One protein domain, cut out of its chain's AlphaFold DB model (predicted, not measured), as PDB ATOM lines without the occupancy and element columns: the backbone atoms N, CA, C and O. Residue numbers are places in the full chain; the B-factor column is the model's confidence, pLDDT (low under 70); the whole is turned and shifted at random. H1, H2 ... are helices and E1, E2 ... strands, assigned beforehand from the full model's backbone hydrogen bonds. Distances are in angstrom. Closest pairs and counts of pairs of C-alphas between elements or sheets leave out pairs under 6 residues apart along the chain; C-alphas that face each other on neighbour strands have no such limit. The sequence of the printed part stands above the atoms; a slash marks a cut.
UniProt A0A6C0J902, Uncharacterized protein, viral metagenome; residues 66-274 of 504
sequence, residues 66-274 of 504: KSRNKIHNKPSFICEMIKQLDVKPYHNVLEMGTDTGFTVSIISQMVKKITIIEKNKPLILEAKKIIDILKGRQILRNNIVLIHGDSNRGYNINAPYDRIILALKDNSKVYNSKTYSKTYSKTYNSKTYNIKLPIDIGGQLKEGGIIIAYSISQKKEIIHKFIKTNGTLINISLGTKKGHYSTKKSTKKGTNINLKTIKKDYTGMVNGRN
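AT A GLANCE: This is residues 66 to 274 of the 504 residues of an uncharacterized protein of viral metagenome (UniProt A0A6C0J902). A twisted sheet of seven strands runs through the model, with H1, H2 and H3 over one face; beyond its parallel half the sheet curls, and the long hairpin E6 and E7 reaches out as an arm near that curled end, while a tail with no named element, residues 236 to 274, goes back to the end where H3 lies. The printed part has 209 residues with three named helices and ten named strands, in the order E1 H1 E2 H2 E3 H3 E4 E5 E6 E7 E8 E9 E10, and under half of the residues are in named elements. The large sheet is mixed, in the order E4, E3, E2, E5, E8, E9, E10, parallel from E4 to E8 and antiparallel from E8 to E10; the class is mixed, helices and strands. The whole is compact by its radius of gyration of the C-alphas, 17.4 A, yet elongated in outline, with spans of 57 by 36 by 33 A.

HOW THE PARTS SIT: E1, residues 70 to 72, pairs with no named strand. H1, residues 75 to 85, is on the sheet at a height over the sheet of 8.5 A and lies over E8, residues 205 to 217; their closest C-alphas, Leu 85 and Ile 212, are 6.2 A apart. E2, residues 92 to 96, and E3, residues 113 to 118, are parallel neighbours, with N 93 and O 113 at 2.9 A. Between them H2, residues 102 to 108, is on the sheet on the same face as H1, along E3 at 1 degrees on the local plane. H1 and H2 are close but not clearly touching, with Ile 78 and Thr 103 the closest C-alphas at 6.9 A. H3, residues 121 to 136, is on the sheet over E4, residues 144 to 148, at a height over the sheet of 9.9 A; its closest C-alpha pair with E4 is Lys 121 and His 148, 6.3 A apart. E2, H2, E3 and E3, H3, E4 are strand-helix-strand units, two parallel neighbour strands with a helix between, each with a right-handed crossover. E3 and E4 have N 116 and O 145 at 2.8 A. E5, residues 161 to 167, is parallel to E2, with N 165 and O 94 at 2.8 A, and to E8, with N 212 and O 164 at 2.8 A. E6, residues 181 to 188, and E7, residues 191 to 198, form an antiparallel hairpin, with N 184 and O 195 at 2.7 A; E7 and E8 are only just apart, closest 8.4 A. E8 bends by 117 degrees at residue 208. With E9, residues 220 to 229, and E10, residues 232 to 235, it forms a meander, each strand the antiparallel neighbour of the one before; N 211 and O 226 are 2.9 A apart, N 227 and O 234 also 2.9 A. E6 and E10 are near each other, with 5 pairs of C-alphas within 10 A. In H1, H2 and H3 every O i to N i+4 pair is within hydrogen-bond range.

IN THESE COORDINATES: E1 begins at C-alpha 70, (29.121, 113.059, 197.084). H1 is 15.4 A long and H3 22.3 A. E5 measures 16.7 A, E6 22.3 A, E7 23.0 A, E8 26.2 A and E9 28.9 A. E6 begins at C-alpha 181, (30.589, 133.563, 206.780), and E10 ends at C-alpha 235, (21.301, 127.412, 218.540).

THE WHOLE: The two C-alphas farthest apart, those of Ser 190 and Asp 265, are 59.1 A apart. The printed part has no cut. The links E4 to E5 and E5 to E6 are long. Mean pLDDT of the printed part is 72.0; 86 residues are under 70, among them 150 to 159, 169 to 203 and 237 to 267.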
ATOM      1  N   LYS A  66      29.480 106.701 200.398       82.81
ATOM      2  CA  LYS A  66      30.405 107.572 199.677       82.81
ATOM      3  C   LYS A  66      30.372 107.222 198.191       82.81
ATOM      4  O   LYS A  66      30.538 106.061 197.817       82.81
ATOM      5  N   SER A  67      30.193 108.252 197.387       76.81
ATOM      6  CA  SER A  67      30.192 108.242 195.929       76.81
ATOM      7  C   SER A  67      31.266 109.211 195.433       76.81
ATOM      8  O   SER A  67      31.770 110.015 196.222       76.81
ATOM      9  N   ARG A  68      31.664 109.135 194.152       69.62
ATOM     10  CA  ARG A  68      32.882 109.822 193.651       69.62
ATOM     11  C   ARG A  68      32.951 111.306 194.040       69.62
ATOM     12  O   ARG A  68      34.006 111.757 194.467       69.62
ATOM     13  N   ASN A  69      31.823 112.016 193.975       69.75
ATOM     14  CA  ASN A  69      31.739 113.453 194.264       69.75
ATOM     15  C   ASN A  69      30.716 113.817 195.356       69.75
ATOM     16  O   ASN A  69      30.343 114.983 195.450       69.75
ATOM     17  N   LYS A  70      30.226 112.841 196.137       77.31
ATOM     18  CA  LYS A  70      29.121 113.059 197.084       77.31
ATOM     19  C   LYS A  70      29.056 112.076 198.241       77.31
ATOM     20  O   LYS A  70      29.528 110.942 198.137       77.31
ATOM     21  N   ILE A  71      28.404 112.495 199.324       79.88
ATOM     22  CA  ILE A  71      28.045 111.615 200.441       79.88
ATOM     23  C   ILE A  71      26.522 111.528 200.543       79.88
ATOM     24  O   ILE A  71      25.831 112.516 200.769       79.88
ATOM     25  N   HIS A  72      25.988 110.314 200.425       86.25
ATOM     26  CA  HIS A  72      24.598 110.036 200.752       86.25
ATOM     27  C   HIS A  72      24.490 109.751 202.244       86.25
ATOM     28  O   HIS A  72      25.006 108.742 202.727       86.25
ATOM     29  N   ASN A  73      23.779 110.615 202.958       86.94
ATOM     30  CA  ASN A  73      23.479 110.427 204.372       86.94
ATOM     31  C   ASN A  73      22.750 109.096 204.621       86.94
ATOM     32  O   ASN A  73      21.946 108.637 203.795       86.94
ATOM     33  N   LYS A  74      22.996 108.484 205.784       90.31
ATOM     34  CA  LYS A  74      22.259 107.285 206.187       90.31
ATOM     35  C   LYS A  74      20.762 107.593 206.395       90.31
ATOM     36  O   LYS A  74      20.418 108.679 206.861       90.31
ATOM     37  N   PRO A  75      19.859 106.637 206.108       94.44
ATOM     38  CA  PRO A  75      18.411 106.787 206.261       94.44
ATOM     39  C   PRO A  75      17.944 107.369 207.600       94.44
ATOM     40  O   PRO A  75      17.159 108.314 207.619       94.44
ATOM     41  N   SER A  76      18.445 106.838 208.720       92.56
ATOM     42  CA  SER A  76      18.072 107.322 210.059       92.56
ATOM     43  C   SER A  76      18.478 108.777 210.287       92.56
ATOM     44  O   SER A  76      17.707 109.536 210.858       92.56
ATOM     45  N   PHE A  77      19.635 109.193 209.771       90.94
ATOM     46  CA  PHE A  77      20.088 110.576 209.872       90.94
ATOM     47  C   PHE A  77      19.200 111.530 209.075       90.94
ATOM     48  O   PHE A  77      18.840 112.593 209.569       90.94
ATOM     49  N   ILE A  78      18.784 111.126 207.869       92.31
ATOM     50  CA  ILE A  78      17.825 111.894 207.061       92.31
ATOM     51  C   ILE A  78      16.498 112.049 207.817       92.31
ATOM     52  O   ILE A  78      15.967 113.155 207.900       92.31
ATOM     53  N   CYS A  79      15.977 110.967 208.405       94.31
ATOM     54  CA  CYS A  79      14.724 111.003 209.166       94.31
ATOM     55  C   CYS A  79      14.824 111.911 210.401       94.31
ATOM     56  O   CYS A  79      13.924 112.719 210.638       94.31
ATOM     57  N   GLU A  80      15.922 111.827 211.154       92.88
ATOM     58  CA  GLU A  80      16.172 112.679 212.320       92.88
ATOM     59  C   GLU A  80      16.318 114.156 211.922       92.88
ATOM     60  O   GLU A  80      15.729 115.031 212.555       92.88
ATOM     61  N   MET A  81      17.008 114.445 210.817       91.44
ATOM     62  CA  MET A  81      17.132 115.799 210.276       91.44
ATOM     63  C   MET A  81      15.761 116.402 209.931       91.44
ATOM     64  O   MET A  81      15.463 117.529 210.328       91.44
ATOM     65  N   ILE A  82      14.901 115.645 209.242       94.00
ATOM     66  CA  ILE A  82      13.547 116.091 208.875       94.00
ATOM     67  C   ILE A  82      12.668 116.264 210.120       94.00
ATOM     68  O   ILE A  82      11.914 117.235 210.208       94.00
ATOM     69  N   LYS A  83      12.790 115.368 211.107       93.88
ATOM     70  CA  LYS A  83      12.101 115.486 212.400       93.88
ATOM     71  C   LYS A  83      12.485 116.782 213.111       93.88
ATOM     72  O   LYS A  83      11.603 117.515 213.549       93.88
ATOM     73  N   GLN A  84      13.777 117.102 213.194       92.19
ATOM     74  CA  GLN A  84      14.237 118.327 213.854       92.19
ATOM     75  C   GLN A  84      13.866 119.601 213.092       92.19
ATOM     76  O   GLN A  84      13.642 120.637 213.732       92.19
ATOM     77  N   LEU A  85      13.771 119.517 211.760       93.56
ATOM     78  CA  LEU A  85      13.319 120.608 210.899       93.56
ATOM     79  C   LEU A  85      11.850 120.974 211.152       93.56
ATOM     80  O   LEU A  85      11.483 122.118 210.917       93.56
ATOM     81  N   ASP A  86      11.021 120.045 211.641       94.69
ATOM     82  CA  ASP A  86       9.597 120.262 211.948       94.69
ATOM     83  C   ASP A  86       8.850 120.992 210.813       94.69
ATOM     84  O   ASP A  86       8.389 122.135 210.931       94.69
ATOM     85  N   VAL A  87       8.823 120.354 209.643       95.88
ATOM     86  CA  VAL A  87       8.179 120.894 208.442       95.88
ATOM     87  C   VAL A  87       6.652 120.786 208.513       95.88
ATOM     88  O   VAL A  87       6.110 119.834 209.071       95.88
ATOM     89  N   LYS A  88       5.952 121.745 207.897       96.25
ATOM     90  CA  LYS A  88       4.489 121.795 207.800       96.25
ATOM     91  C   LYS A  88       4.066 121.952 206.331       96.25
ATOM     92  O   LYS A  88       4.838 122.515 205.548       96.25
ATOM     93  N   PRO A  89       2.841 121.534 205.954       96.38
ATOM     94  CA  PRO A  89       2.369 121.567 204.565       96.38
ATOM     95  C   PRO A  89       2.405 122.938 203.889       96.38
ATOM     96  O   PRO A  89       2.509 123.002 202.673       96.38
ATOM     97  N   TYR A  90       2.345 124.030 204.653       95.31
ATOM     98  CA  TYR A  90       2.369 125.402 204.138       95.31
ATOM     99  C   TYR A  90       3.775 126.026 204.089       95.31
ATOM    100  O   TYR A  90       3.919 127.143 203.594       95.31
ATOM    101  N   HIS A  91       4.814 125.333 204.569       96.38
ATOM    102  CA  HIS A  91       6.172 125.875 204.609       96.38
ATOM    103  C   HIS A  91       6.828 125.961 203.227       96.38
ATOM    104  O   HIS A  91       6.702 125.060 202.394       96.38
ATOM    105  N   ASN A  92       7.613 127.019 203.045       94.38
ATOM    106  CA  ASN A  92       8.648 127.129 202.030       94.38
ATOM    107  C   ASN A  92       9.990 126.717 202.647       94.38
ATOM    108  O   ASN A  92      10.422 127.287 203.652       94.38
ATOM    109  N   VAL A  93      10.654 125.741 202.034       93.81
ATOM    110  CA  VAL A  93      11.927 125.192 202.513       93.81
ATOM    111  C   VAL A  93      13.054 125.541 201.549       93.81
ATOM    112  O   VAL A  93      12.871 125.489 200.333       93.81
ATOM    113  N   LEU A  94      14.223 125.865 202.088       91.00
ATOM    114  CA  LEU A  94      15.466 125.996 201.333       91.00
ATOM    115  C   LEU A  94      16.431 124.876 201.734       91.00
ATOM    116  O   LEU A  94      16.701 124.694 202.917       91.00
ATOM    117  N   GLU A  95      16.986 124.157 200.764       88.88
ATOM    118  CA  GLU A  95      18.113 123.245 200.974       88.88
ATOM    119  C   GLU A  95      19.350 123.776 200.242       88.88
ATOM    120  O   GLU A  95      19.315 124.063 199.042       88.88
ATOM    121  N   MET A  96      20.448 123.925 200.979       83.38
ATOM    122  CA  MET A  96      21.716 124.451 200.480       83.38
ATOM    123  C   MET A  96      22.784 123.360 200.522       83.38
ATOM    124  O   MET A  96      23.107 122.846 201.597       83.38
ATOM    125  N   GLY A  97      23.379 123.070 199.360       71.69
ATOM    126  CA  GLY A  97      24.454 122.083 199.237       71.69
ATOM    127  C   GLY A  97      23.952 120.641 199.204       71.69
ATOM    128  O   GLY A  97      24.438 119.807 199.965       71.69
ATOM    129  N   THR A  98      22.944 120.359 198.370       63.41
ATOM    130  CA  THR A  98      22.452 118.988 198.208       63.41
ATOM    131  C   THR A  98      23.238 118.268 197.127       63.41
ATOM    132  O   THR A  98      23.227 118.629 195.951       63.41
ATOM    133  N   ASP A  99      23.862 117.170 197.524       65.88
ATOM    134  CA  ASP A  99      24.667 116.380 196.612       65.88
ATOM    135  C   ASP A  99      23.822 115.493 195.663       65.88
ATOM    136  O   ASP A  99      24.365 114.871 194.749       65.88
ATOM    137  N   THR A 100      22.504 115.325 195.896       69.44
ATOM    138  CA  THR A 100      21.730 114.242 195.235       69.44
ATOM    139  C   THR A 100      20.249 114.515 194.960       69.44
ATOM    140  O   THR A 100      19.661 113.825 194.135       69.44
ATOM    141  N   GLY A 101      19.604 115.466 195.646       87.19
ATOM    142  CA  GLY A 101      18.157 115.698 195.522       87.19
ATOM    143  C   GLY A 101      17.255 114.663 196.219       87.19
ATOM    144  O   GLY A 101      16.032 114.817 196.189       87.19
ATOM    145  N   PHE A 102      17.810 113.637 196.883       92.31
ATOM    146  CA  PHE A 102      17.018 112.611 197.582       92.31
ATOM    147  C   PHE A 102      16.271 113.179 198.800       92.31
ATOM    148  O   PHE A 102      15.053 113.055 198.884       92.31
ATOM    149  N   THR A 103      16.973 113.873 199.705       92.06
ATOM    150  CA  THR A 103      16.364 114.560 200.864       92.06
ATOM    151  C   THR A 103      15.268 115.528 200.423       92.06
ATOM    152  O   THR A 103      14.173 115.538 200.983       92.06
ATOM    153  N   VAL A 104      15.530 116.286 199.359       92.75
ATOM    154  CA  VAL A 104      14.571 117.242 198.799       92.75
ATOM    155  C   VAL A 104      13.330 116.545 198.264       92.75
ATOM    156  O   VAL A 104      12.216 117.002 198.511       92.75
ATOM    157  N   SER A 105      13.511 115.416 197.581       95.75
ATOM    158  CA  SER A 105      12.404 114.594 197.088       95.75
ATOM    159  C   SER A 105      11.497 114.147 198.238       95.75
ATOM    160  O   SER A 105      10.278 114.246 198.116       95.75
ATOM    161  N   ILE A 106      12.072 113.771 199.385       96.25
ATOM    162  CA  ILE A 106      11.317 113.405 200.592       96.25
ATOM    163  C   ILE A 106      10.560 114.617 201.150       96.25
ATOM    164  O   ILE A 106       9.344 114.568 201.326       96.25
ATOM    165  N   ILE A 107      11.256 115.729 201.396       95.81
ATOM    166  CA  ILE A 107      10.654 116.918 202.021       95.81
ATOM    167  C   ILE A 107       9.563 117.521 201.132       95.81
ATOM    168  O   ILE A 107       8.553 117.995 201.652       95.81
ATOM    169  N   SER A 108       9.709 117.449 199.806       96.00
ATOM    170  CA  SER A 108       8.720 117.953 198.844       96.00
ATOM    171  C   SER A 108       7.319 117.349 199.022       96.00
ATOM    172  O   SER A 108       6.324 118.003 198.702       96.00
ATOM    173  N   GLN A 109       7.212 116.148 199.603       96.31
ATOM    174  CA  GLN A 109       5.933 115.497 199.916       96.31
ATOM    175  C   GLN A 109       5.207 116.151 201.103       96.31
ATOM    176  O   GLN A 109       3.988 116.028 201.262       96.31
ATOM    177  N   MET A 110       5.947 116.875 201.942       96.81
ATOM    178  CA  MET A 110       5.495 117.371 203.239       96.81
ATOM    179  C   MET A 110       5.282 118.888 203.281       96.81
ATOM    180  O   MET A 110       4.792 119.377 204.299       96.81
ATOM    181  N   VAL A 111       5.642 119.625 202.223       96.75
ATOM    182  CA  VAL A 111       5.723 121.099 202.229       96.75
ATOM    183  C   VAL A 111       5.115 121.746 200.984       96.75
ATOM    184  O   VAL A 111       4.899 121.084 199.966       96.75
ATOM    185  N   LYS A 112       4.877 123.062 201.048       95.88
ATOM    186  CA  LYS A 112       4.287 123.842 199.953       95.88
ATOM    187  C   LYS A 112       5.260 123.964 198.796       95.88
ATOM    188  O   LYS A 112       4.877 123.755 197.649       95.88
ATOM    189  N   LYS A 113       6.511 124.310 199.101       94.19
ATOM    190  CA  LYS A 113       7.570 124.542 198.118       94.19
ATOM    191  C   LYS A 113       8.926 124.227 198.728       94.19
ATOM    192  O   LYS A 113       9.172 124.557 199.886       94.19
ATOM    193  N   ILE A 114       9.819 123.648 197.937       92.75
ATOM    194  CA  ILE A 114      11.218 123.464 198.315       92.75
ATOM    195  C   ILE A 114      12.133 123.990 197.213       92.75
ATOM    196  O   ILE A 114      11.934 123.716 196.030       92.75
ATOM    197  N   THR A 115      13.108 124.799 197.607       89.56
ATOM    198  CA  THR A 115      14.117 125.380 196.721       89.56
ATOM    199  C   THR A 115      15.463 124.757 197.039       89.56
ATOM    200  O   THR A 115      15.843 124.672 198.203       89.56
ATOM    201  N   ILE A 116      16.178 124.329 196.006       87.88
ATOM    202  CA  ILE A 116      17.525 123.779 196.105       87.88
ATOM    203  C   ILE A 116      18.508 124.753 195.486       87.88
ATOM    204  O   ILE A 116      18.270 125.240 194.377       87.88
ATOM    205  N   ILE A 117      19.638 124.950 196.159       84.00
ATOM    206  CA  ILE A 117      20.780 125.678 195.614       84.00
ATOM    207  C   ILE A 117      22.016 124.786 195.660       84.00
ATOM    208  O   ILE A 117      22.473 124.403 196.742       84.00
ATOM    209  N   GLU A 118      22.549 124.476 194.481       83.62
ATOM    210  CA  GLU A 118      23.741 123.648 194.311       83.62
ATOM    211  C   GLU A 118      24.716 124.309 193.332       83.62
ATOM    212  O   GLU A 118      24.334 124.767 192.256       83.62
ATOM    213  N   LYS A 119      25.993 124.366 193.708       80.69
ATOM    214  CA  LYS A 119      27.048 125.026 192.926       80.69
ATOM    215  C   LYS A 119      27.707 124.097 191.911       80.69
ATOM    216  O   LYS A 119      28.358 124.559 190.981       80.69
ATOM    217  N   ASN A 120      27.598 122.790 192.112       83.19
ATOM    218  CA  ASN A 120      28.128 121.773 191.226       83.19
ATOM    219  C   ASN A 120      27.104 121.480 190.120       83.19
ATOM    220  O   ASN A 120      26.116 120.772 190.325       83.19
ATOM    221  N   LYS A 121      27.348 122.040 188.929       83.75
ATOM    222  CA  LYS A 121      26.480 121.880 187.753       83.75
ATOM    223  C   LYS A 121      26.170 120.404 187.419       83.75
ATOM    224  O   LYS A 121      24.995 120.104 187.213       83.75
ATOM    225  N   PRO A 122      27.144 119.473 187.383       84.94
ATOM    226  CA  PRO A 122      26.848 118.047 187.237       84.94
ATOM    227  C   PRO A 122      25.834 117.491 188.247       84.94
ATOM    228  O   PRO A 122      24.881 116.831 187.835       84.94
ATOM    229  N   LEU A 123      25.985 117.791 189.543       84.31
ATOM    230  CA  LEU A 123      25.107 117.247 190.591       84.31
ATOM    231  C   LEU A 123      23.668 117.759 190.471       84.31
ATOM    232  O   LEU A 123      22.721 116.981 190.585       84.31
ATOM    233  N   ILE A 124      23.479 119.049 190.180       85.75
ATOM    234  CA  ILE A 124      22.128 119.601 190.006       85.75
ATOM    235  C   ILE A 124      21.445 119.114 188.722       85.75
ATOM    236  O   ILE A 124      20.225 118.942 188.709       85.75
ATOM    237  N   LEU A 125      22.204 118.850 187.654       86.75
ATOM    238  CA  LEU A 125      21.665 118.240 186.435       86.75
ATOM    239  C   LEU A 125      21.257 116.779 186.668       86.75
ATOM    240  O   LEU A 125      20.202 116.361 186.188       86.75
ATOM    241  N   GLU A 126      22.046 116.023 187.436       86.25
ATOM    242  CA  GLU A 126      21.695 114.661 187.858       86.25
ATOM    243  C   GLU A 126      20.413 114.662 188.706       86.25
ATOM    244  O   GLU A 126      19.460 113.944 188.393       86.25
ATOM    245  N   ALA A 127      20.348 115.532 189.721       88.44
ATOM    246  CA  ALA A 127      19.165 115.693 190.561       88.44
ATOM    247  C   ALA A 127      17.937 116.092 189.729       88.44
ATOM    248  O   ALA A 127      16.868 115.504 189.907       88.44
ATOM    249  N   LYS A 128      18.083 117.027 188.776       89.81
ATOM    250  CA  LYS A 128      16.993 117.390 187.861       89.81
ATOM    251  C   LYS A 128      16.492 116.175 187.092       89.81
ATOM    252  O   LYS A 128      15.285 115.958 187.057       89.81
ATOM    253  N   LYS A 129      17.393 115.400 186.481       89.81
ATOM    254  CA  LYS A 129      17.019 114.228 185.682       89.81
ATOM    255  C   LYS A 129      16.159 113.266 186.503       89.81
ATOM    256  O   LYS A 129      15.100 112.863 186.036       89.81
ATOM    257  N   ILE A 130      16.584 112.940 187.726       91.44
ATOM    258  CA  ILE A 130      15.836 112.041 188.617       91.44
ATOM    259  C   ILE A 130      14.504 112.674 189.044       91.44
ATOM    260  O   ILE A 130      13.469 112.016 188.987       91.44
ATOM    261  N   ILE A 131      14.490 113.953 189.424       92.88
ATOM    262  CA  ILE A 131      13.265 114.650 189.845       92.88
ATOM    263  C   ILE A 131      12.234 114.712 188.714       92.88
ATOM    264  O   ILE A 131      11.051 114.487 188.964       92.88
ATOM    265  N   ASP A 132      12.652 114.990 187.479       91.56
ATOM    266  CA  ASP A 132      11.738 115.029 186.338       91.56
ATOM    267  C   ASP A 132      11.182 113.630 186.013       91.56
ATOM    268  O   ASP A 132       9.984 113.509 185.757       91.56
ATOM    269  N   ILE A 133      12.004 112.569 186.115       90.75
ATOM    270  CA  ILE A 133      11.538 111.170 186.027       90.75
ATOM    271  C   ILE A 133      10.429 110.923 187.053       90.75
ATOM    272  O   ILE A 133       9.356 110.423 186.714       90.75
ATOM    273  N   LEU A 134      10.669 111.290 188.312       92.69
ATOM    274  CA  LEU A 134       9.720 111.053 189.395       92.69
ATOM    275  C   LEU A 134       8.436 111.879 189.254       92.69
ATOM    276  O   LEU A 134       7.361 111.379 189.579       92.69
ATOM    277  N   LYS A 135       8.520 113.112 188.743       92.75
ATOM    278  CA  LYS A 135       7.346 113.934 188.401       92.75
ATOM    279  C   LYS A 135       6.547 113.317 187.256       92.75
ATOM    280  O   LYS A 135       5.329 113.211 187.359       92.75
ATOM    281  N   GLY A 136       7.222 112.854 186.201       90.00
ATOM    282  CA  GLY A 136       6.586 112.170 185.071       90.00
ATOM    283  C   GLY A 136       5.862 110.883 185.479       90.00
ATOM    284  O   GLY A 136       4.846 110.534 184.889       90.00
ATOM    285  N   ARG A 137       6.340 110.213 186.535       88.12
ATOM    286  CA  ARG A 137       5.706 109.031 187.146       88.12
ATOM    287  C   ARG A 137       4.720 109.360 188.274       88.12
ATOM    288  O   ARG A 137       4.271 108.445 188.950       88.12
ATOM    289  N   GLN A 138       4.413 110.639 188.501       90.75
ATOM    290  CA  GLN A 138       3.516 111.114 189.565       90.75
ATOM    291  C   GLN A 138       3.949 110.715 190.993       90.75
ATOM    292  O   GLN A 138       3.157 110.770 191.929       90.75
ATOM    293  N   ILE A 139       5.224 110.360 191.184       91.06
ATOM    294  CA  ILE A 139       5.814 110.094 192.504       91.06
ATOM    295  C   ILE A 139       6.116 111.420 193.222       91.06
ATOM    296  O   ILE A 139       5.980 111.528 194.442       91.06
ATOM    297  N   LEU A 140       6.529 112.449 192.473       93.56
ATOM    298  CA  LEU A 140       6.819 113.787 193.000       93.56
ATOM    299  C   LEU A 140       5.824 114.843 192.512       93.56
ATOM    300  O   LEU A 140       5.365 114.816 191.373       93.56
ATOM    301  N   ARG A 141       5.569 115.837 193.371       90.12
ATOM    302  CA  ARG A 141       4.775 117.031 193.049       90.12
ATOM    303  C   ARG A 141       5.594 118.065 192.268       90.12
ATOM    304  O   ARG A 141       6.826 118.101 192.311       90.12
ATOM    305  N   ASN A 142       4.899 118.996 191.618       91.56
ATOM    306  CA  ASN A 142       5.497 120.141 190.921       91.56
ATOM    307  C   ASN A 142       5.806 121.324 191.859       91.56
ATOM    308  O   ASN A 142       5.441 122.461 191.580       91.56
ATOM    309  N   ASN A 143       6.497 121.068 192.972       94.12
ATOM    310  CA  ASN A 143       6.813 122.078 193.993       94.12
ATOM    311  C   ASN A 143       8.313 122.206 194.327       94.12
ATOM    312  O   ASN A 143       8.679 122.884 195.289       94.12
ATOM    313  N   ILE A 144       9.178 121.573 193.530       92.62
ATOM    314  CA  ILE A 144      10.638 121.650 193.661       92.62
ATOM    315  C   ILE A 144      11.203 122.663 192.661       92.62
ATOM    316  O   ILE A 144      10.958 122.535 191.457       92.62
ATOM    317  N   VAL A 145      11.997 123.615 193.157       89.12
ATOM    318  CA  VAL A 145      12.761 124.594 192.367       89.12
ATOM    319  C   VAL A 145      14.252 124.275 192.459       89.12
ATOM    320  O   VAL A 145      14.780 124.105 193.555       89.12
ATOM    321  N   LEU A 146      14.931 124.210 191.312       87.38
ATOM    322  CA  LEU A 146      16.354 123.882 191.198       87.38
ATOM    323  C   LEU A 146      17.139 125.106 190.717       87.38
ATOM    324  O   LEU A 146      16.837 125.646 189.652       87.38
ATOM    325  N   ILE A 147      18.149 125.525 191.479       84.19
ATOM    326  CA  ILE A 147      18.992 126.684 191.166       84.19
ATOM    327  C   ILE A 147      20.459 126.259 191.156       84.19
ATOM    328  O   ILE A 147      20.977 125.767 192.159       84.19
ATOM    329  N   HIS A 148      21.140 126.483 190.030       84.69
ATOM    330  CA  HIS A 148      22.594 126.348 189.969       84.69
ATOM    331  C   HIS A 148      23.224 127.643 190.469       84.69
ATOM    332  O   HIS A 148      23.073 128.691 189.842       84.69
ATOM    333  N   GLY A 149      23.919 127.580 191.600       74.12
ATOM    334  CA  GLY A 149      24.501 128.765 192.210       74.12
ATOM    335  C   GLY A 149      25.357 128.475 193.437       74.12
ATOM    336  O   GLY A 149      25.178 127.484 194.138       74.12
ATOM    337  N   ASP A 150      26.301 129.372 193.715       68.88
ATOM    338  CA  ASP A 150      27.102 129.369 194.939       68.88
ATOM    339  C   ASP A 150      26.278 129.834 196.141       68.88
ATOM    340  O   ASP A 150      26.026 131.033 196.281       68.88
ATOM    341  N   SER A 151      25.890 128.886 196.995       61.69
ATOM    342  CA  SER A 151      25.097 129.062 198.220       61.69
ATOM    343  C   SER A 151      25.650 130.119 199.194       61.69
ATOM    344  O   SER A 151      24.890 130.659 199.996       61.69
ATOM    345  N   ASN A 152      26.929 130.499 199.083       57.47
ATOM    346  CA  ASN A 152      27.544 131.547 199.907       57.47
ATOM    347  C   ASN A 152      27.176 132.980 199.487       57.47
ATOM    348  O   ASN A 152      27.508 133.923 200.200       57.47
ATOM    349  N   ARG A 153      26.514 133.169 198.336       55.56
ATOM    350  CA  ARG A 153      26.277 134.499 197.743       55.56
ATOM    351  C   ARG A 153      24.927 135.141 198.076       55.56
ATOM    352  O   ARG A 153      24.660 136.217 197.554       55.56
ATOM    353  N   GLY A 154      24.121 134.519 198.943       52.81
ATOM    354  CA  GLY A 154      22.793 135.003 199.339       52.81
ATOM    355  C   GLY A 154      21.786 134.953 198.182       52.81
ATOM    356  O   GLY A 154      21.938 135.651 197.184       52.81
ATOM    357  N   TYR A 155      20.735 134.137 198.295       58.91
ATOM    358  CA  TYR A 155      19.693 134.056 197.266       58.91
ATOM    359  C   TYR A 155      18.360 134.493 197.840       58.91
ATOM    360  O   TYR A 155      17.810 133.854 198.726       58.91
ATOM    361  N   ASN A 156      17.799 135.564 197.288       58.38
ATOM    362  CA  ASN A 156      16.502 136.086 197.716       58.38
ATOM    363  C   ASN A 156      15.327 135.468 196.923       58.38
ATOM    364  O   ASN A 156      14.274 136.076 196.754       58.38
ATOM    365  N   ILE A 157      15.519 134.273 196.353       57.84
ATOM    366  CA  ILE A 157      14.565 133.664 195.416       57.84
ATOM    367  C   ILE A 157      13.456 132.962 196.211       57.84
ATOM    368  O   ILE A 157      13.553 131.778 196.525       57.84
ATOM    369  N   ASN A 158      12.364 133.683 196.483       60.75
ATOM    370  CA  ASN A 158      11.241 133.270 197.345       60.75
ATOM    371  C   ASN A 158      11.536 133.286 198.858       60.75
ATOM    372  O   ASN A 158      10.844 132.602 199.614       60.75
ATOM    373  N   ALA A 159      12.542 134.040 199.304       65.31
ATOM    374  CA  ALA A 159      12.693 134.316 200.727       65.31
ATOM    375  C   ALA A 159      11.575 135.287 201.196       65.31
ATOM    376  O   ALA A 159      11.030 136.028 200.374       65.31
ATOM    377  N   PRO A 160      11.225 135.310 202.493       82.56
ATOM    378  CA  PRO A 160      11.806 134.502 203.560       82.56
ATOM    379  C   PRO A 160      11.250 133.063 203.591       82.56
ATOM    380  O   PRO A 160      10.061 132.822 203.373       82.56
ATOM    381  N   TYR A 161      12.120 132.101 203.892       90.56
ATOM    382  CA  TYR A 161      11.802 130.684 204.061       90.56
ATOM    383  C   TYR A 161      11.385 130.379 205.500       90.56
ATOM    384  O   TYR A 161      11.862 130.995 206.453       90.56
ATOM    385  N   ASP A 162      10.525 129.382 205.666       95.44
ATOM    386  CA  ASP A 162      10.116 128.897 206.983       95.44
ATOM    387  C   ASP A 162      11.170 127.961 207.584       95.44
ATOM    388  O   ASP A 162      11.300 127.860 208.806       95.44
ATOM    389  N   ARG A 163      11.895 127.238 206.722       95.00
ATOM    390  CA  ARG A 163      12.851 126.191 207.089       95.00
ATOM    391  C   ARG A 163      14.063 126.216 206.165       95.00
ATOM    392  O   ARG A 163      13.901 126.380 204.957       95.00
ATOM    393  N   ILE A 164      15.254 126.003 206.718       91.62
ATOM    394  CA  ILE A 164      16.497 125.908 205.945       91.62
ATOM    395  C   ILE A 164      17.275 124.658 206.363       91.62
ATOM    396  O   ILE A 164      17.443 124.401 207.554       91.62
ATOM    397  N   ILE A 165      17.777 123.899 205.393       89.88
ATOM    398  CA  ILE A 165      18.753 122.826 205.595       89.88
ATOM    399  C   ILE A 165      20.084 123.248 204.975       89.88
ATOM    400  O   ILE A 165      20.114 123.746 203.848       89.88
ATOM    401  N   LEU A 166      21.179 123.022 205.698       85.62
ATOM    402  CA  LEU A 166      22.527 123.364 205.261       85.62
ATOM    403  C   LEU A 166      23.515 122.225 205.537       85.62
ATOM    404  O   LEU A 166      23.735 121.853 206.691       85.62
ATOM    405  N   ALA A 167      24.180 121.743 204.490       80.06
ATOM    406  CA  ALA A 167      25.351 120.885 204.636       80.06
ATOM    407  C   ALA A 167      26.595 121.726 204.989       80.06
ATOM    408  O   ALA A 167      26.951 122.675 204.285       80.06
ATOM    409  N   LEU A 168      27.280 121.372 206.074       74.50
ATOM    410  CA  LEU A 168      28.554 121.956 206.489       74.50
ATOM    411  C   LEU A 168      29.703 121.123 205.908       74.50
ATOM    412  O   LEU A 168      29.701 119.894 205.989       74.50
ATOM    413  N   LYS A 169      30.710 121.787 205.331       63.66
ATOM    414  CA  LYS A 169      31.892 121.106 204.797       63.66
ATOM    415  C   LYS A 169      32.791 120.576 205.908       63.66
ATOM    416  O   LYS A 169      33.083 121.273 206.879       63.66
ATOM    417  N   ASP A 170      33.274 119.362 205.690       48.66
ATOM    418  CA  ASP A 170      34.092 118.609 206.621       48.66
ATOM    419  C   ASP A 170      35.558 119.063 206.563       48.66
ATOM    420  O   ASP A 170      36.363 118.550 205.795       48.66
ATOM    421  N   ASN A 171      35.842 120.164 207.259       41.75
ATOM    422  CA  ASN A 171      37.148 120.601 207.752       41.75
ATOM    423  C   ASN A 171      36.960 122.006 208.317       41.75
ATOM    424  O   ASN A 171      37.076 123.014 207.623       41.75
ATOM    425  N   SER A 172      36.733 122.082 209.623       36.53
ATOM    426  CA  SER A 172      36.861 123.305 210.410       36.53
ATOM    427  C   SER A 172      38.324 123.767 210.538       36.53
ATOM    428  O   SER A 172      38.701 124.333 211.559       36.53
ATOM    429  N   LYS A 173      39.155 123.599 209.501       31.55
ATOM    430  CA  LYS A 173      40.212 124.572 209.225       31.55
ATOM    431  C   LYS A 173      39.561 125.665 208.398       31.55
ATOM    432  O   LYS A 173      39.484 125.581 207.182       31.55
ATOM    433  N   VAL A 174      39.012 126.626 209.143       33.34
ATOM    434  CA  VAL A 174      38.879 128.035 208.776       33.34
ATOM    435  C   VAL A 174      38.459 128.244 207.320       33.34
ATOM    436  O   VAL A 174      39.288 128.215 206.421       33.34
ATOM    437  N   TYR A 175      37.185 128.592 207.088       31.53
ATOM    438  CA  TYR A 175      36.850 129.465 205.957       31.53
ATOM    439  C   TYR A 175      37.847 130.630 205.973       31.53
ATOM    440  O   TYR A 175      37.693 131.547 206.784       31.53
ATOM    441  N   ASN A 176      38.885 130.550 205.139       30.31
ATOM    442  CA  ASN A 176      39.928 131.559 205.000       30.31
ATOM    443  C   ASN A 176      39.486 132.607 203.976       30.31
ATOM    444  O   ASN A 176      40.243 133.069 203.136       30.31
ATOM    445  N   SER A 177      38.205 132.962 204.035       34.16
ATOM    446  CA  SER A 177      37.659 134.117 203.351       34.16
ATOM    447  C   SER A 177      36.964 134.939 204.419       34.16
ATOM    448  O   SER A 177      35.881 134.571 204.887       34.16
ATOM    449  N   LYS A 178      37.591 136.051 204.810       36.53
ATOM    450  CA  LYS A 178      37.041 137.073 205.716       36.53
ATOM    451  C   LYS A 178      35.705 137.675 205.221       36.53
ATOM    452  O   LYS A 178      35.162 138.551 205.873       36.53
ATOM    453  N   THR A 179      35.157 137.210 204.097       43.50
ATOM    454  CA  THR A 179      34.141 137.917 203.314       43.50
ATOM    455  C   THR A 179      32.749 137.272 203.246       43.50
ATOM    456  O   THR A 179      31.832 137.975 202.846       43.50
ATOM    457  N   TYR A 180      32.528 136.002 203.645       49.16
ATOM    458  CA  TYR A 180      31.233 135.321 203.364       49.16
ATOM    459  C   TYR A 180      30.636 134.412 204.462       49.16
ATOM    460  O   TYR A 180      29.634 133.739 204.212       49.16
ATOM    461  N   SER A 181      31.169 134.384 205.692       52.78
ATOM    462  CA  SER A 181      30.589 133.563 206.780       52.78
ATOM    463  C   SER A 181      30.555 134.269 208.142       52.78
ATOM    464  O   SER A 181      31.479 135.008 208.474       52.78
ATOM    465  N   LYS A 182      29.506 134.019 208.936       58.38
ATOM    466  CA  LYS A 182      29.358 134.455 210.331       58.38
ATOM    467  C   LYS A 182      29.620 133.283 211.275       58.38
ATOM    468  O   LYS A 182      29.064 132.200 211.089       58.38
ATOM    469  N   THR A 183      30.467 133.497 212.279       58.09
ATOM    470  CA  THR A 183      30.838 132.471 213.265       58.09
ATOM    471  C   THR A 183      29.884 132.497 214.459       58.09
ATOM    472  O   THR A 183      29.606 133.554 215.017       58.09
ATOM    473  N   TYR A 184      29.423 131.321 214.863       60.22
ATOM    474  CA  TYR A 184      28.611 131.055 216.042       60.22
ATOM    475  C   TYR A 184      29.415 130.143 216.968       60.22
ATOM    476  O   TYR A 184      29.744 129.023 216.588       60.22
ATOM    477  N   SER A 185      29.751 130.616 218.163       49.47
ATOM    478  CA  SER A 185      30.642 129.919 219.099       49.47
ATOM    479  C   SER A 185      29.881 129.429 220.327       49.47
ATOM    480  O   SER A 185      29.058 130.172 220.865       49.47
ATOM    481  N   LYS A 186      30.186 128.227 220.827       49.31
ATOM    482  CA  LYS A 186      29.761 127.798 222.168       49.31
ATOM    483  C   LYS A 186      30.823 126.993 222.906       49.31
ATOM    484  O   LYS A 186      31.353 126.043 222.349       49.31
ATOM    485  N   THR A 187      31.027 127.301 224.183       40.28
ATOM    486  CA  THR A 187      31.828 126.508 225.122       40.28
ATOM    487  C   THR A 187      30.976 125.428 225.804       40.28
ATOM    488  O   THR A 187      29.923 125.733 226.366       40.28
ATOM    489  N   TYR A 188      31.410 124.170 225.733       38.91
ATOM    490  CA  TYR A 188      30.838 123.013 226.432       38.91
ATOM    491  C   TYR A 188      31.987 122.176 227.001       38.91
ATOM    492  O   TYR A 188      32.939 121.903 226.270       38.91
ATOM    493  N   ASN A 189      31.937 121.807 228.286       38.00
ATOM    494  CA  ASN A 189      33.044 121.154 229.007       38.00
ATOM    495  C   ASN A 189      34.407 121.821 228.721       38.00
ATOM    496  O   ASN A 189      35.357 121.166 228.298       38.00
ATOM    497  N   SER A 190      34.462 123.152 228.844       43.56
ATOM    498  CA  SER A 190      35.665 123.967 228.593       43.56
ATOM    499  C   SER A 190      36.213 123.938 227.152       43.56
ATOM    500  O   SER A 190      37.286 124.478 226.894       43.56
ATOM    501  N   LYS A 191      35.477 123.375 226.180       37.84
ATOM    502  CA  LYS A 191      35.822 123.393 224.744       37.84
ATOM    503  C   LYS A 191      34.871 124.275 223.945       37.84
ATOM    504  O   LYS A 191      33.660 124.072 223.978       37.84
ATOM    505  N   THR A 192      35.418 125.229 223.192       47.44
ATOM    506  CA  THR A 192      34.646 126.122 222.315       47.44
ATOM    507  C   THR A 192      34.488 125.535 220.913       47.44
ATOM    508  O   THR A 192      35.464 125.325 220.199       47.44
ATOM    509  N   TYR A 193      33.244 125.315 220.498       53.38
ATOM    510  CA  TYR A 193      32.852 124.850 219.173       53.38
ATOM    511  C   TYR A 193      32.380 126.032 218.327       53.38
ATOM    512  O   TYR A 193      31.438 126.728 218.704       53.38
ATOM    513  N   ASN A 194      33.025 126.251 217.180       58.66
ATOM    514  CA  ASN A 194      32.721 127.337 216.249       58.66
ATOM    515  C   ASN A 194      32.013 126.793 215.002       58.66
ATOM    516  O   ASN A 194      32.603 126.035 214.235       58.66
ATOM    517  N   ILE A 195      30.778 127.225 214.764       64.88
ATOM    518  CA  ILE A 195      29.991 126.910 213.570       64.88
ATOM    519  C   ILE A 195      29.952 128.150 212.688       64.88
ATOM    520  O   ILE A 195      29.527 129.216 213.124       64.88
ATOM    521  N   LYS A 196      30.373 128.027 211.432       65.31
ATOM    522  CA  LYS A 196      30.290 129.118 210.458       65.31
ATOM    523  C   LYS A 196      29.072 128.913 209.564       65.31
ATOM    524  O   LYS A 196      29.010 127.915 208.850       65.31
ATOM    525  N   LEU A 197      28.126 129.851 209.598       68.75
ATOM    526  CA  LEU A 197      26.991 129.899 208.667       68.75
ATOM    527  C   LEU A 197      27.213 131.005 207.618       68.75
ATOM    528  O   LEU A 197      27.893 131.987 207.923       68.75
ATOM    529  N   PRO A 198      26.650 130.899 206.402       66.50
ATOM    530  CA  PRO A 198      26.686 131.983 205.417       66.50
ATOM    531  C   PRO A 198      26.089 133.286 205.976       66.50
ATOM    532  O   PRO A 198      25.079 133.238 206.682       66.50
ATOM    533  N   ILE A 199      26.698 134.441 205.658       54.59
ATOM    534  CA  ILE A 199      26.352 135.753 206.258       54.59
ATOM    535  C   ILE A 199      24.858 136.076 206.143       54.59
ATOM    536  O   ILE A 199      24.292 136.582 207.102       54.59
ATOM    537  N   ASP A 200      24.191 135.712 205.044       64.00
ATOM    538  CA  ASP A 200      22.803 136.120 204.783       64.00
ATOM    539  C   ASP A 200      21.722 135.078 205.099       64.00
ATOM    540  O   ASP A 200      20.553 135.255 204.744       64.00
ATOM    541  N   ILE A 201      22.070 133.981 205.776       67.50
ATOM    542  CA  ILE A 201      21.110 132.888 206.002       67.50
ATOM    543  C   ILE A 201      19.995 133.280 206.988       67.50
ATOM    544  O   ILE A 201      18.844 132.888 206.816       67.50
ATOM    545  N   GLY A 202      20.312 134.112 207.987       58.28
ATOM    546  CA  GLY A 202      19.339 134.619 208.960       58.28
ATOM    547  C   GLY A 202      18.349 135.617 208.355       58.28
ATOM    548  O   GLY A 202      17.177 135.622 208.733       58.28
ATOM    549  N   GLY A 203      18.783 136.423 207.381       65.62
ATOM    550  CA  GLY A 203      17.920 137.343 206.632       65.62
ATOM    551  C   GLY A 203      16.943 136.623 205.702       65.62
ATOM    552  O   GLY A 203      15.863 137.135 205.428       65.62
ATOM    553  N   GLN A 204      17.288 135.406 205.278       76.88
ATOM    554  CA  GLN A 204      16.433 134.553 204.454       76.88
ATOM    555  C   GLN A 204      15.446 133.708 205.270       76.88
ATOM    556  O   GLN A 204      14.576 133.085 204.673       76.88
ATOM    557  N   LEU A 205      15.549 133.668 206.603       86.06
ATOM    558  CA  LEU A 205      14.656 132.895 207.470       86.06
ATOM    559  C   LEU A 205      13.559 133.786 208.070       86.06
ATOM    560  O   LEU A 205      13.838 134.898 208.532       86.06
ATOM    561  N   LYS A 206      12.318 133.298 208.104       90.31
ATOM    562  CA  LYS A 206      11.221 133.952 208.834       90.31
ATOM    563  C   LYS A 206      11.464 133.936 210.340       90.31
ATOM    564  O   LYS A 206      12.176 133.080 210.862       90.31
ATOM    565  N   GLU A 207      10.838 134.879 211.031       89.56
ATOM    566  CA  GLU A 207      10.716 134.853 212.488       89.56
ATOM    567  C   GLU A 207      10.058 133.531 212.936       89.56
ATOM    568  O   GLU A 207       9.128 133.054 212.282       89.56
ATOM    569  N   GLY A 208      10.602 132.872 213.964       89.31
ATOM    570  CA  GLY A 208      10.209 131.513 214.372       89.31
ATOM    571  C   GLY A 208      10.663 130.380 213.433       89.31
ATOM    572  O   GLY A 208      10.390 129.207 213.696       89.31
ATOM    573  N   GLY A 209      11.358 130.690 212.334       92.81
ATOM    574  CA  GLY A 209      11.865 129.692 211.395       92.81
ATOM    575  C   GLY A 209      13.014 128.858 211.969       92.81
ATOM    576  O   GLY A 209      13.715 129.286 212.889       92.81
ATOM    577  N   ILE A 210      13.225 127.666 211.398       93.38
ATOM    578  CA  ILE A 210      14.245 126.700 211.846       93.38
ATOM    579  C   ILE A 210      15.330 126.521 210.779       93.38
ATOM    580  O   ILE A 210      15.020 126.324 209.604       93.38
ATOM    581  N   ILE A 211      16.594 126.501 211.205       90.38
ATOM    582  CA  ILE A 211      17.729 126.033 210.400       90.38
ATOM    583  C   ILE A 211      18.232 124.715 210.977       90.38
ATOM    584  O   ILE A 211      18.507 124.631 212.172       90.38
ATOM    585  N   ILE A 212      18.413 123.717 210.119       90.06
ATOM    586  CA  ILE A 212      19.161 122.505 210.429       90.06
ATOM    587  C   ILE A 212      20.472 122.519 209.643       90.06
ATOM    588  O   ILE A 212      20.476 122.389 208.421       90.06
ATOM    589  N   ALA A 213      21.586 122.683 210.352       85.62
ATOM    590  CA  ALA A 213      22.926 122.586 209.790       85.62
ATOM    591  C   ALA A 213      23.566 121.259 210.207       85.62
ATOM    592  O   ALA A 213      23.532 120.916 211.389       85.62
ATOM    593  N   TYR A 214      24.148 120.519 209.268       82.81
ATOM    594  CA  TYR A 214      24.693 119.193 209.553       82.81
ATOM    595  C   TYR A 214      26.082 118.963 208.960       82.81
ATOM    596  O   TYR A 214      26.408 119.510 207.912       82.81
ATOM    597  N   SER A 215      26.888 118.119 209.605       75.31
ATOM    598  CA  SER A 215      28.192 117.668 209.100       75.31
ATOM    599  C   SER A 215      28.376 116.168 209.311       75.31
ATOM    600  O   SER A 215      27.869 115.605 210.283       75.31
ATOM    601  N   ILE A 216      29.165 115.539 208.443       64.44
ATOM    602  CA  ILE A 216      29.641 114.164 208.620       64.44
ATOM    603  C   ILE A 216      31.152 114.246 208.778       64.44
ATOM    604  O   ILE A 216      31.833 114.287 207.765       64.44
ATOM    605  N   SER A 217      31.640 114.282 210.023       55.38
ATOM    606  CA  SER A 217      33.065 114.420 210.352       55.38
ATOM    607  C   SER A 217      33.602 113.207 211.071       55.38
ATOM    608  O   SER A 217      33.046 112.821 212.093       55.38
ATOM    609  N   GLN A 218      34.676 112.594 210.567       51.22
ATOM    610  CA  GLN A 218      35.338 111.457 211.234       51.22
ATOM    611  C   GLN A 218      34.349 110.344 211.660       51.22
ATOM    612  O   GLN A 218      34.439 109.796 212.756       51.22
ATOM    613  N   LYS A 219      33.364 110.030 210.800       53.72
ATOM    614  CA  LYS A 219      32.247 109.087 211.060       53.72
ATOM    615  C   LYS A 219      31.232 109.521 212.138       53.72
ATOM    616  O   LYS A 219      30.327 108.748 212.445       53.72
ATOM    617  N   LYS A 220      31.328 110.737 212.678       63.47
ATOM    618  CA  LYS A 220      30.307 111.353 213.535       63.47
ATOM    619  C   LYS A 220      29.401 112.249 212.704       63.47
ATOM    620  O   LYS A 220      29.850 113.162 212.014       63.47
ATOM    621  N   GLU A 221      28.112 111.975 212.791       73.12
ATOM    622  CA  GLU A 221      27.071 112.784 212.172       73.12
ATOM    623  C   GLU A 221      26.534 113.753 213.224       73.12
ATOM    624  O   GLU A 221      26.092 113.332 214.293       73.12
ATOM    625  N   ILE A 222      26.614 115.050 212.941       76.94
ATOM    626  CA  ILE A 222      26.246 116.102 213.889       76.94
ATOM    627  C   ILE A 222      25.139 116.942 213.267       76.94
ATOM    628  O   ILE A 222      25.233 117.327 212.102       76.94
ATOM    629  N   ILE A 223      24.099 117.226 214.055       81.44
ATOM    630  CA  ILE A 223      23.008 118.136 213.702       81.44
ATOM    631  C   ILE A 223      23.033 119.328 214.658       81.44
ATOM    632  O   ILE A 223      23.038 119.168 215.878       81.44
ATOM    633  N   HIS A 224      22.994 120.526 214.089       84.19
ATOM    634  CA  HIS A 224      22.818 121.782 214.798       84.19
ATOM    635  C   HIS A 224      21.493 122.421 214.381       84.19
ATOM    636  O   HIS A 224      21.284 122.732 213.207       84.19
ATOM    637  N   LYS A 225      20.615 122.644 215.356       86.25
ATOM    638  CA  LYS A 225      19.316 123.285 215.179       86.25
ATOM    639  C   LYS A 225      19.378 124.729 215.639       86.25
ATOM    640  O   LYS A 225      19.701 124.993 216.794       86.25
ATOM    641  N   PHE A 226      19.000 125.650 214.764       86.75
ATOM    642  CA  PHE A 226      18.850 127.064 215.086       86.75
ATOM    643  C   PHE A 226      17.396 127.501 214.919       86.75
ATOM    644  O   PHE A 226      16.723 127.027 214.005       86.75
ATOM    645  N   ILE A 227      16.930 128.419 215.763       87.19
ATOM    646  CA  ILE A 227      15.636 129.105 215.621       87.19
ATOM    647  C   ILE A 227      15.871 130.605 215.536       87.19
ATOM    648  O   ILE A 227      16.738 131.132 216.235       87.19
ATOM    649  N   LYS A 228      15.117 131.291 214.676       85.56
ATOM    650  CA  LYS A 228      15.105 132.755 214.647       85.56
ATOM    651  C   LYS A 228      14.102 133.299 215.664       85.56
ATOM    652  O   LYS A 228      12.926 132.953 215.602       85.56
ATOM    653  N   THR A 229      14.596 134.120 216.583       82.25
ATOM    654  CA  THR A 229      13.829 134.791 217.636       82.25
ATOM    655  C   THR A 229      14.306 136.237 217.761       82.25
ATOM    656  O   THR A 229      15.498 136.473 217.955       82.25
ATOM    657  N   ASN A 230      13.400 137.204 217.654       80.94
ATOM    658  CA  ASN A 230      13.658 138.644 217.665       80.94
ATOM    659  C   ASN A 230      14.780 139.035 216.685       80.94
ATOM    660  O   ASN A 230      15.773 139.662 217.064       80.94
ATOM    661  N   GLY A 231      14.691 138.561 215.436       74.31
ATOM    662  CA  GLY A 231      15.701 138.825 214.403       74.31
ATOM    663  C   GLY A 231      17.050 138.116 214.603       74.31
ATOM    664  O   GLY A 231      17.941 138.237 213.763       74.31
ATOM    665  N   THR A 232      17.208 137.343 215.679       71.88
ATOM    666  CA  THR A 232      18.455 136.683 216.087       71.88
ATOM    667  C   THR A 232      18.359 135.171 215.902       71.88
ATOM    668  O   THR A 232      17.351 134.569 216.246       71.88
ATOM    669  N   LEU A 233      19.420 134.523 215.408       75.25
ATOM    670  CA  LEU A 233      19.499 133.058 215.381       75.25
ATOM    671  C   LEU A 233      20.029 132.513 216.715       75.25
ATOM    672  O   LEU A 233      21.095 132.925 217.177       75.25
ATOM    673  N   ILE A 234      19.309 131.556 217.297       73.75
ATOM    674  CA  ILE A 234      19.634 130.880 218.558       73.75
ATOM    675  C   ILE A 234      19.858 129.394 218.276       73.75
ATOM    676  O   ILE A 234      18.962 128.735 217.758       73.75
ATOM    677  N   ASN A 235      21.029 128.853 218.626       74.06
ATOM    678  CA  ASN A 235      21.301 127.412 218.540       74.06
ATOM    679  C   ASN A 235      20.698 126.677 219.747       74.06
ATOM    680  O   ASN A 235      21.055 126.963 220.889       74.06
ATOM    681  N   ILE A 236      19.806 125.725 219.490       74.12
ATOM    682  CA  ILE A 236      19.064 124.981 220.515       74.12
ATOM    683  C   ILE A 236      19.727 123.639 220.829       74.12
ATOM    684  O   ILE A 236      19.672 123.193 221.967       74.12
ATOM    685  N   SER A 237      20.428 123.027 219.871       62.56
ATOM    686  CA  SER A 237      21.077 121.717 220.058       62.56
ATOM    687  C   SER A 237      22.204 121.725 221.090       62.56
ATOM    688  O   SER A 237      22.688 120.665 221.467       62.56
ATOM    689  N   LEU A 238      22.668 122.904 221.504       48.00
ATOM    690  CA  LEU A 238      23.837 123.034 222.358       48.00
ATOM    691  C   LEU A 238      23.614 123.909 223.594       48.00
ATOM    692  O   LEU A 238      24.542 123.997 224.377       48.00
ATOM    693  N   GLY A 239      22.437 124.502 223.838       35.59
ATOM    694  CA  GLY A 239      22.164 125.441 224.943       35.59
ATOM    695  C   GLY A 239      22.599 126.891 224.640       35.59
ATOM    696  O   GLY A 239      23.601 127.132 223.975       35.59
ATOM    697  N   THR A 240      21.861 127.863 225.157       29.69
ATOM    698  CA  THR A 240      21.736 129.271 224.714       29.69
ATOM    699  C   THR A 240      23.012 130.124 224.537       29.69
ATOM    700  O   THR A 240      23.815 130.234 225.461       29.69
ATOM    701  N   LYS A 241      23.101 130.862 223.409       37.56
ATOM    702  CA  LYS A 241      23.574 132.270 223.307       37.56
ATOM    703  C   LYS A 241      22.912 132.979 222.103       37.56
ATOM    704  O   LYS A 241      22.748 132.374 221.045       37.56
ATOM    705  N   LYS A 242      22.516 134.248 222.290       37.44
ATOM    706  CA  LYS A 242      21.879 135.145 221.299       37.44
ATOM    707  C   LYS A 242      22.950 135.771 220.387       37.44
ATOM    708  O   LYS A 242      23.925 136.308 220.897       37.44
ATOM    709  N   GLY A 243      22.774 135.739 219.063       39.22
ATOM    710  CA  GLY A 243      23.614 136.476 218.106       39.22
ATOM    711  C   GLY A 243      22.822 137.498 217.281       39.22
ATOM    712  O   GLY A 243      22.091 137.109 216.373       39.22
ATOM    713  N   HIS A 244      22.995 138.796 217.547       35.28
ATOM    714  CA  HIS A 244      22.314 139.872 216.812       35.28
ATOM    715  C   HIS A 244      22.701 139.907 215.333       35.28
ATOM    716  O   HIS A 244      23.855 139.657 214.975       35.28
ATOM    717  N   TYR A 245      21.734 140.203 214.467       37.38
ATOM    718  CA  TYR A 245      21.878 140.237 213.016       37.38
ATOM    719  C   TYR A 245      21.588 141.644 212.487       37.38
ATOM    720  O   TYR A 245      20.500 142.161 212.710       37.38
ATOM    721  N   SER A 246      22.535 142.240 211.760       33.53
ATOM    722  CA  SER A 246      22.270 143.376 210.874       33.53
ATOM    723  C   SER A 246      22.826 143.058 209.485       33.53
ATOM    724  O   SER A 246      23.850 142.377 209.361       33.53
ATOM    725  N   THR A 247      22.124 143.493 208.440       34.88
ATOM    726  CA  THR A 247      22.492 143.257 207.040       34.88
ATOM    727  C   THR A 247      22.560 144.535 206.234       34.88
ATOM    728  O   THR A 247      21.652 145.361 206.284       34.88
ATOM    729  N   LYS A 248      23.571 144.616 205.363       32.81
ATOM    730  CA  LYS A 248      23.458 145.319 204.080       32.81
ATOM    731  C   LYS A 248      22.986 144.303 203.035       32.81
ATOM    732  O   LYS A 248      23.598 143.251 202.885       32.81
ATOM    733  N   LYS A 249      21.874 144.589 202.347       37.56
ATOM    734  CA  LYS A 249      21.281 143.716 201.318       37.56
ATOM    735  C   LYS A 249      22.242 143.553 200.131       37.56
ATOM    736  O   LYS A 249      22.437 144.494 199.373       37.56
ATOM    737  N   SER A 250      22.776 142.351 199.923       38.69
ATOM    738  CA  SER A 250      23.385 141.940 198.652       38.69
ATOM    739  C   SER A 250      22.341 141.167 197.840       38.69
ATOM    740  O   SER A 250      22.088 139.988 198.082       38.69
ATOM    741  N   THR A 251      21.686 141.821 196.880       40.59
ATOM    742  CA  THR A 251      20.742 141.163 195.966       40.59
ATOM    743  C   THR A 251      21.473 140.668 194.720       40.59
ATOM    744  O   THR A 251      21.707 141.442 193.795       40.59
ATOM    745  N   LYS A 252      21.796 139.372 194.648       46.06
ATOM    746  CA  LYS A 252      22.124 138.714 193.373       46.06
ATOM    747  C   LYS A 252      20.974 137.804 192.949       46.06
ATOM    748  O   LYS A 252      20.507 136.965 193.717       46.06
ATOM    749  N   LYS A 253      20.500 137.973 191.709       49.09
ATOM    750  CA  LYS A 253      19.566 137.035 191.075       49.09
ATOM    751  C   LYS A 253      20.351 135.766 190.738       49.09
ATOM    752  O   LYS A 253      21.217 135.790 189.871       49.09
ATOM    753  N   GLY A 254      20.077 134.668 191.439       49.72
ATOM    754  CA  GLY A 254      20.496 133.348 190.973       49.72
ATOM    755  C   GLY A 254      19.873 133.068 189.611       49.72
ATOM    756  O   GLY A 254      18.718 133.423 189.369       49.72
ATOM    757  N   THR A 255      20.632 132.461 188.707       47.09
ATOM    758  CA  THR A 255      20.090 132.022 187.428       47.09
ATOM    759  C   THR A 255      19.214 130.802 187.684       47.09
ATOM    760  O   THR A 255      19.698 129.695 187.923       47.09
ATOM    761  N   ASN A 256      17.894 131.003 187.648       51.62
ATOM    762  CA  ASN A 256      16.971 129.890 187.469       51.62
ATOM    763  C   ASN A 256      17.403 129.183 186.190       51.62
ATOM    764  O   ASN A 256      17.375 129.776 185.109       51.62
ATOM    765  N   ILE A 257      17.852 127.939 186.311       49.69
ATOM    766  CA  ILE A 257      18.203 127.187 185.120       49.69
ATOM    767  C   ILE A 257      16.874 126.866 184.444       49.69
ATOM    768  O   ILE A 257      16.108 126.037 184.942       49.69
ATOM    769  N   ASN A 258      16.579 127.545 183.336       40.56
ATOM    770  CA  ASN A 258      15.425 127.237 182.502       40.56
ATOM    771  C   ASN A 258      15.726 125.951 181.724       40.56
ATOM    772  O   ASN A 258      16.026 125.946 180.532       40.56
ATOM    773  N   LEU A 259      15.768 124.841 182.454       45.84
ATOM    774  CA  LEU A 259      15.942 123.525 181.880       45.84
ATOM    775  C   LEU A 259      14.565 123.141 181.354       45.84
ATOM    776  O   LEU A 259      13.718 122.712 182.143       45.84
ATOM    777  N   LYS A 260      14.349 123.376 180.048       38.84
ATOM    778  CA  LYS A 260      13.122 123.021 179.321       38.84
ATOM    779  C   LYS A 260      12.593 121.692 179.856       38.84
ATOM    780  O   LYS A 260      13.360 120.739 180.003       38.84
ATOM    781  N   THR A 261      11.301 121.639 180.167       39.94
ATOM    782  CA  THR A 261      10.608 120.401 180.527       39.94
ATOM    783  C   THR A 261      10.677 119.484 179.318       39.94
ATOM    784  O   THR A 261       9.854 119.563 178.411       39.94
ATOM    785  N   ILE A 262      11.712 118.656 179.245       37.91
ATOM    786  CA  ILE A 262      11.773 117.632 178.222       37.91
ATOM    787  C   ILE A 262      10.756 116.584 178.672       37.91
ATOM    788  O   ILE A 262      11.044 115.799 179.572       37.91
ATOM    789  N   LYS A 263       9.560 116.583 178.072       37.38
ATOM    790  CA  LYS A 263       8.703 115.392 178.033       37.38
ATOM    791  C   LYS A 263       9.460 114.343 177.215       37.38
ATOM    792  O   LYS A 263       9.238 114.195 176.022       37.38
ATOM    793  N   LYS A 264      10.460 113.716 177.826       45.50
ATOM    794  CA  LYS A 264      11.126 112.545 177.275       45.50
ATOM    795  C   LYS A 264      10.425 111.351 177.882       45.50
ATOM    796  O   LYS A 264      10.260 111.300 179.101       45.50
ATOM    797  N   ASP A 265      10.080 110.382 177.049       43.16
ATOM    798  CA  ASP A 265      10.001 109.015 177.527       43.16
ATOM    799  C   ASP A 265      11.358 108.714 178.150       43.16
ATOM    800  O   ASP A 265      12.386 108.660 177.473       43.16
ATOM    801  N   TYR A 266      11.396 108.637 179.477       52.75
ATOM    802  CA  TYR A 266      12.597 108.251 180.195       52.75
ATOM    803  C   TYR A 266      12.766 106.737 180.033       52.75
ATOM    804  O   TYR A 266      12.603 105.964 180.972       52.75
ATOM    805  N   THR A 267      13.051 106.302 178.813       55.06
ATOM    806  CA  THR A 267      13.672 105.017 178.519       55.06
ATOM    807  C   THR A 267      15.179 105.274 178.521       55.06
ATOM    808  O   THR A 267      15.680 106.180 177.857       55.06
ATOM    809  N   GLY A 268      15.928 104.573 179.372       75.56
ATOM    810  CA  GLY A 268      17.377 104.762 179.426       75.56
ATOM    811  C   GLY A 268      18.032 104.404 180.751       75.56
ATOM    812  O   GLY A 268      17.442 103.767 181.622       75.56
ATOM    813  N   MET A 269      19.289 104.831 180.874       82.00
ATOM    814  CA  MET A 269      20.158 104.549 182.012       82.00
ATOM    815  C   MET A 269      20.108 105.679 183.051       82.00
ATOM    816  O   MET A 269      20.199 106.866 182.709       82.00
ATOM    817  N   VAL A 270      20.027 105.321 184.330       85.56
ATOM    818  CA  VAL A 270      20.213 106.208 185.486       85.56
ATOM    819  C   VAL A 270      21.301 105.602 186.357       85.56
ATOM    820  O   VAL A 270      21.202 104.446 186.759       85.56
ATOM    821  N   ASN A 271      22.365 106.367 186.612       81.00
ATOM    822  CA  ASN A 271      23.490 105.939 187.446       81.00
ATOM    823  C   ASN A 271      24.063 104.562 187.060       81.00
ATOM    824  O   ASN A 271      24.356 103.731 187.918       81.00
ATOM    825  N   GLY A 272      24.191 104.334 185.746       80.31
ATOM    826  CA  GLY A 272      24.728 103.097 185.176       80.31
ATOM    827  C   GLY A 272      23.752 101.917 185.142       80.31
ATOM    828  O   GLY A 272      24.172 100.822 184.801       80.31
ATOM    829  N   ARG A 273      22.468 102.116 185.469       86.31
ATOM    830  CA  ARG A 273      21.456 101.048 185.522       86.31
ATOM    831  C   ARG A 273      20.224 101.368 184.693       86.31
ATOM    832  O   ARG A 273      19.872 102.534 184.520       86.31
ATOM    833  N   ASN A 274      19.541 100.332 184.217       89.56
ATOM    834  CA  ASN A 274      18.304 100.470 183.458       89.56
ATOM    835  C   ASN A 274      17.187 101.059 184.338       89.56
ATOM    836  O   ASN A 274      16.863 100.513 185.392       89.56
TER     837      ASN A 274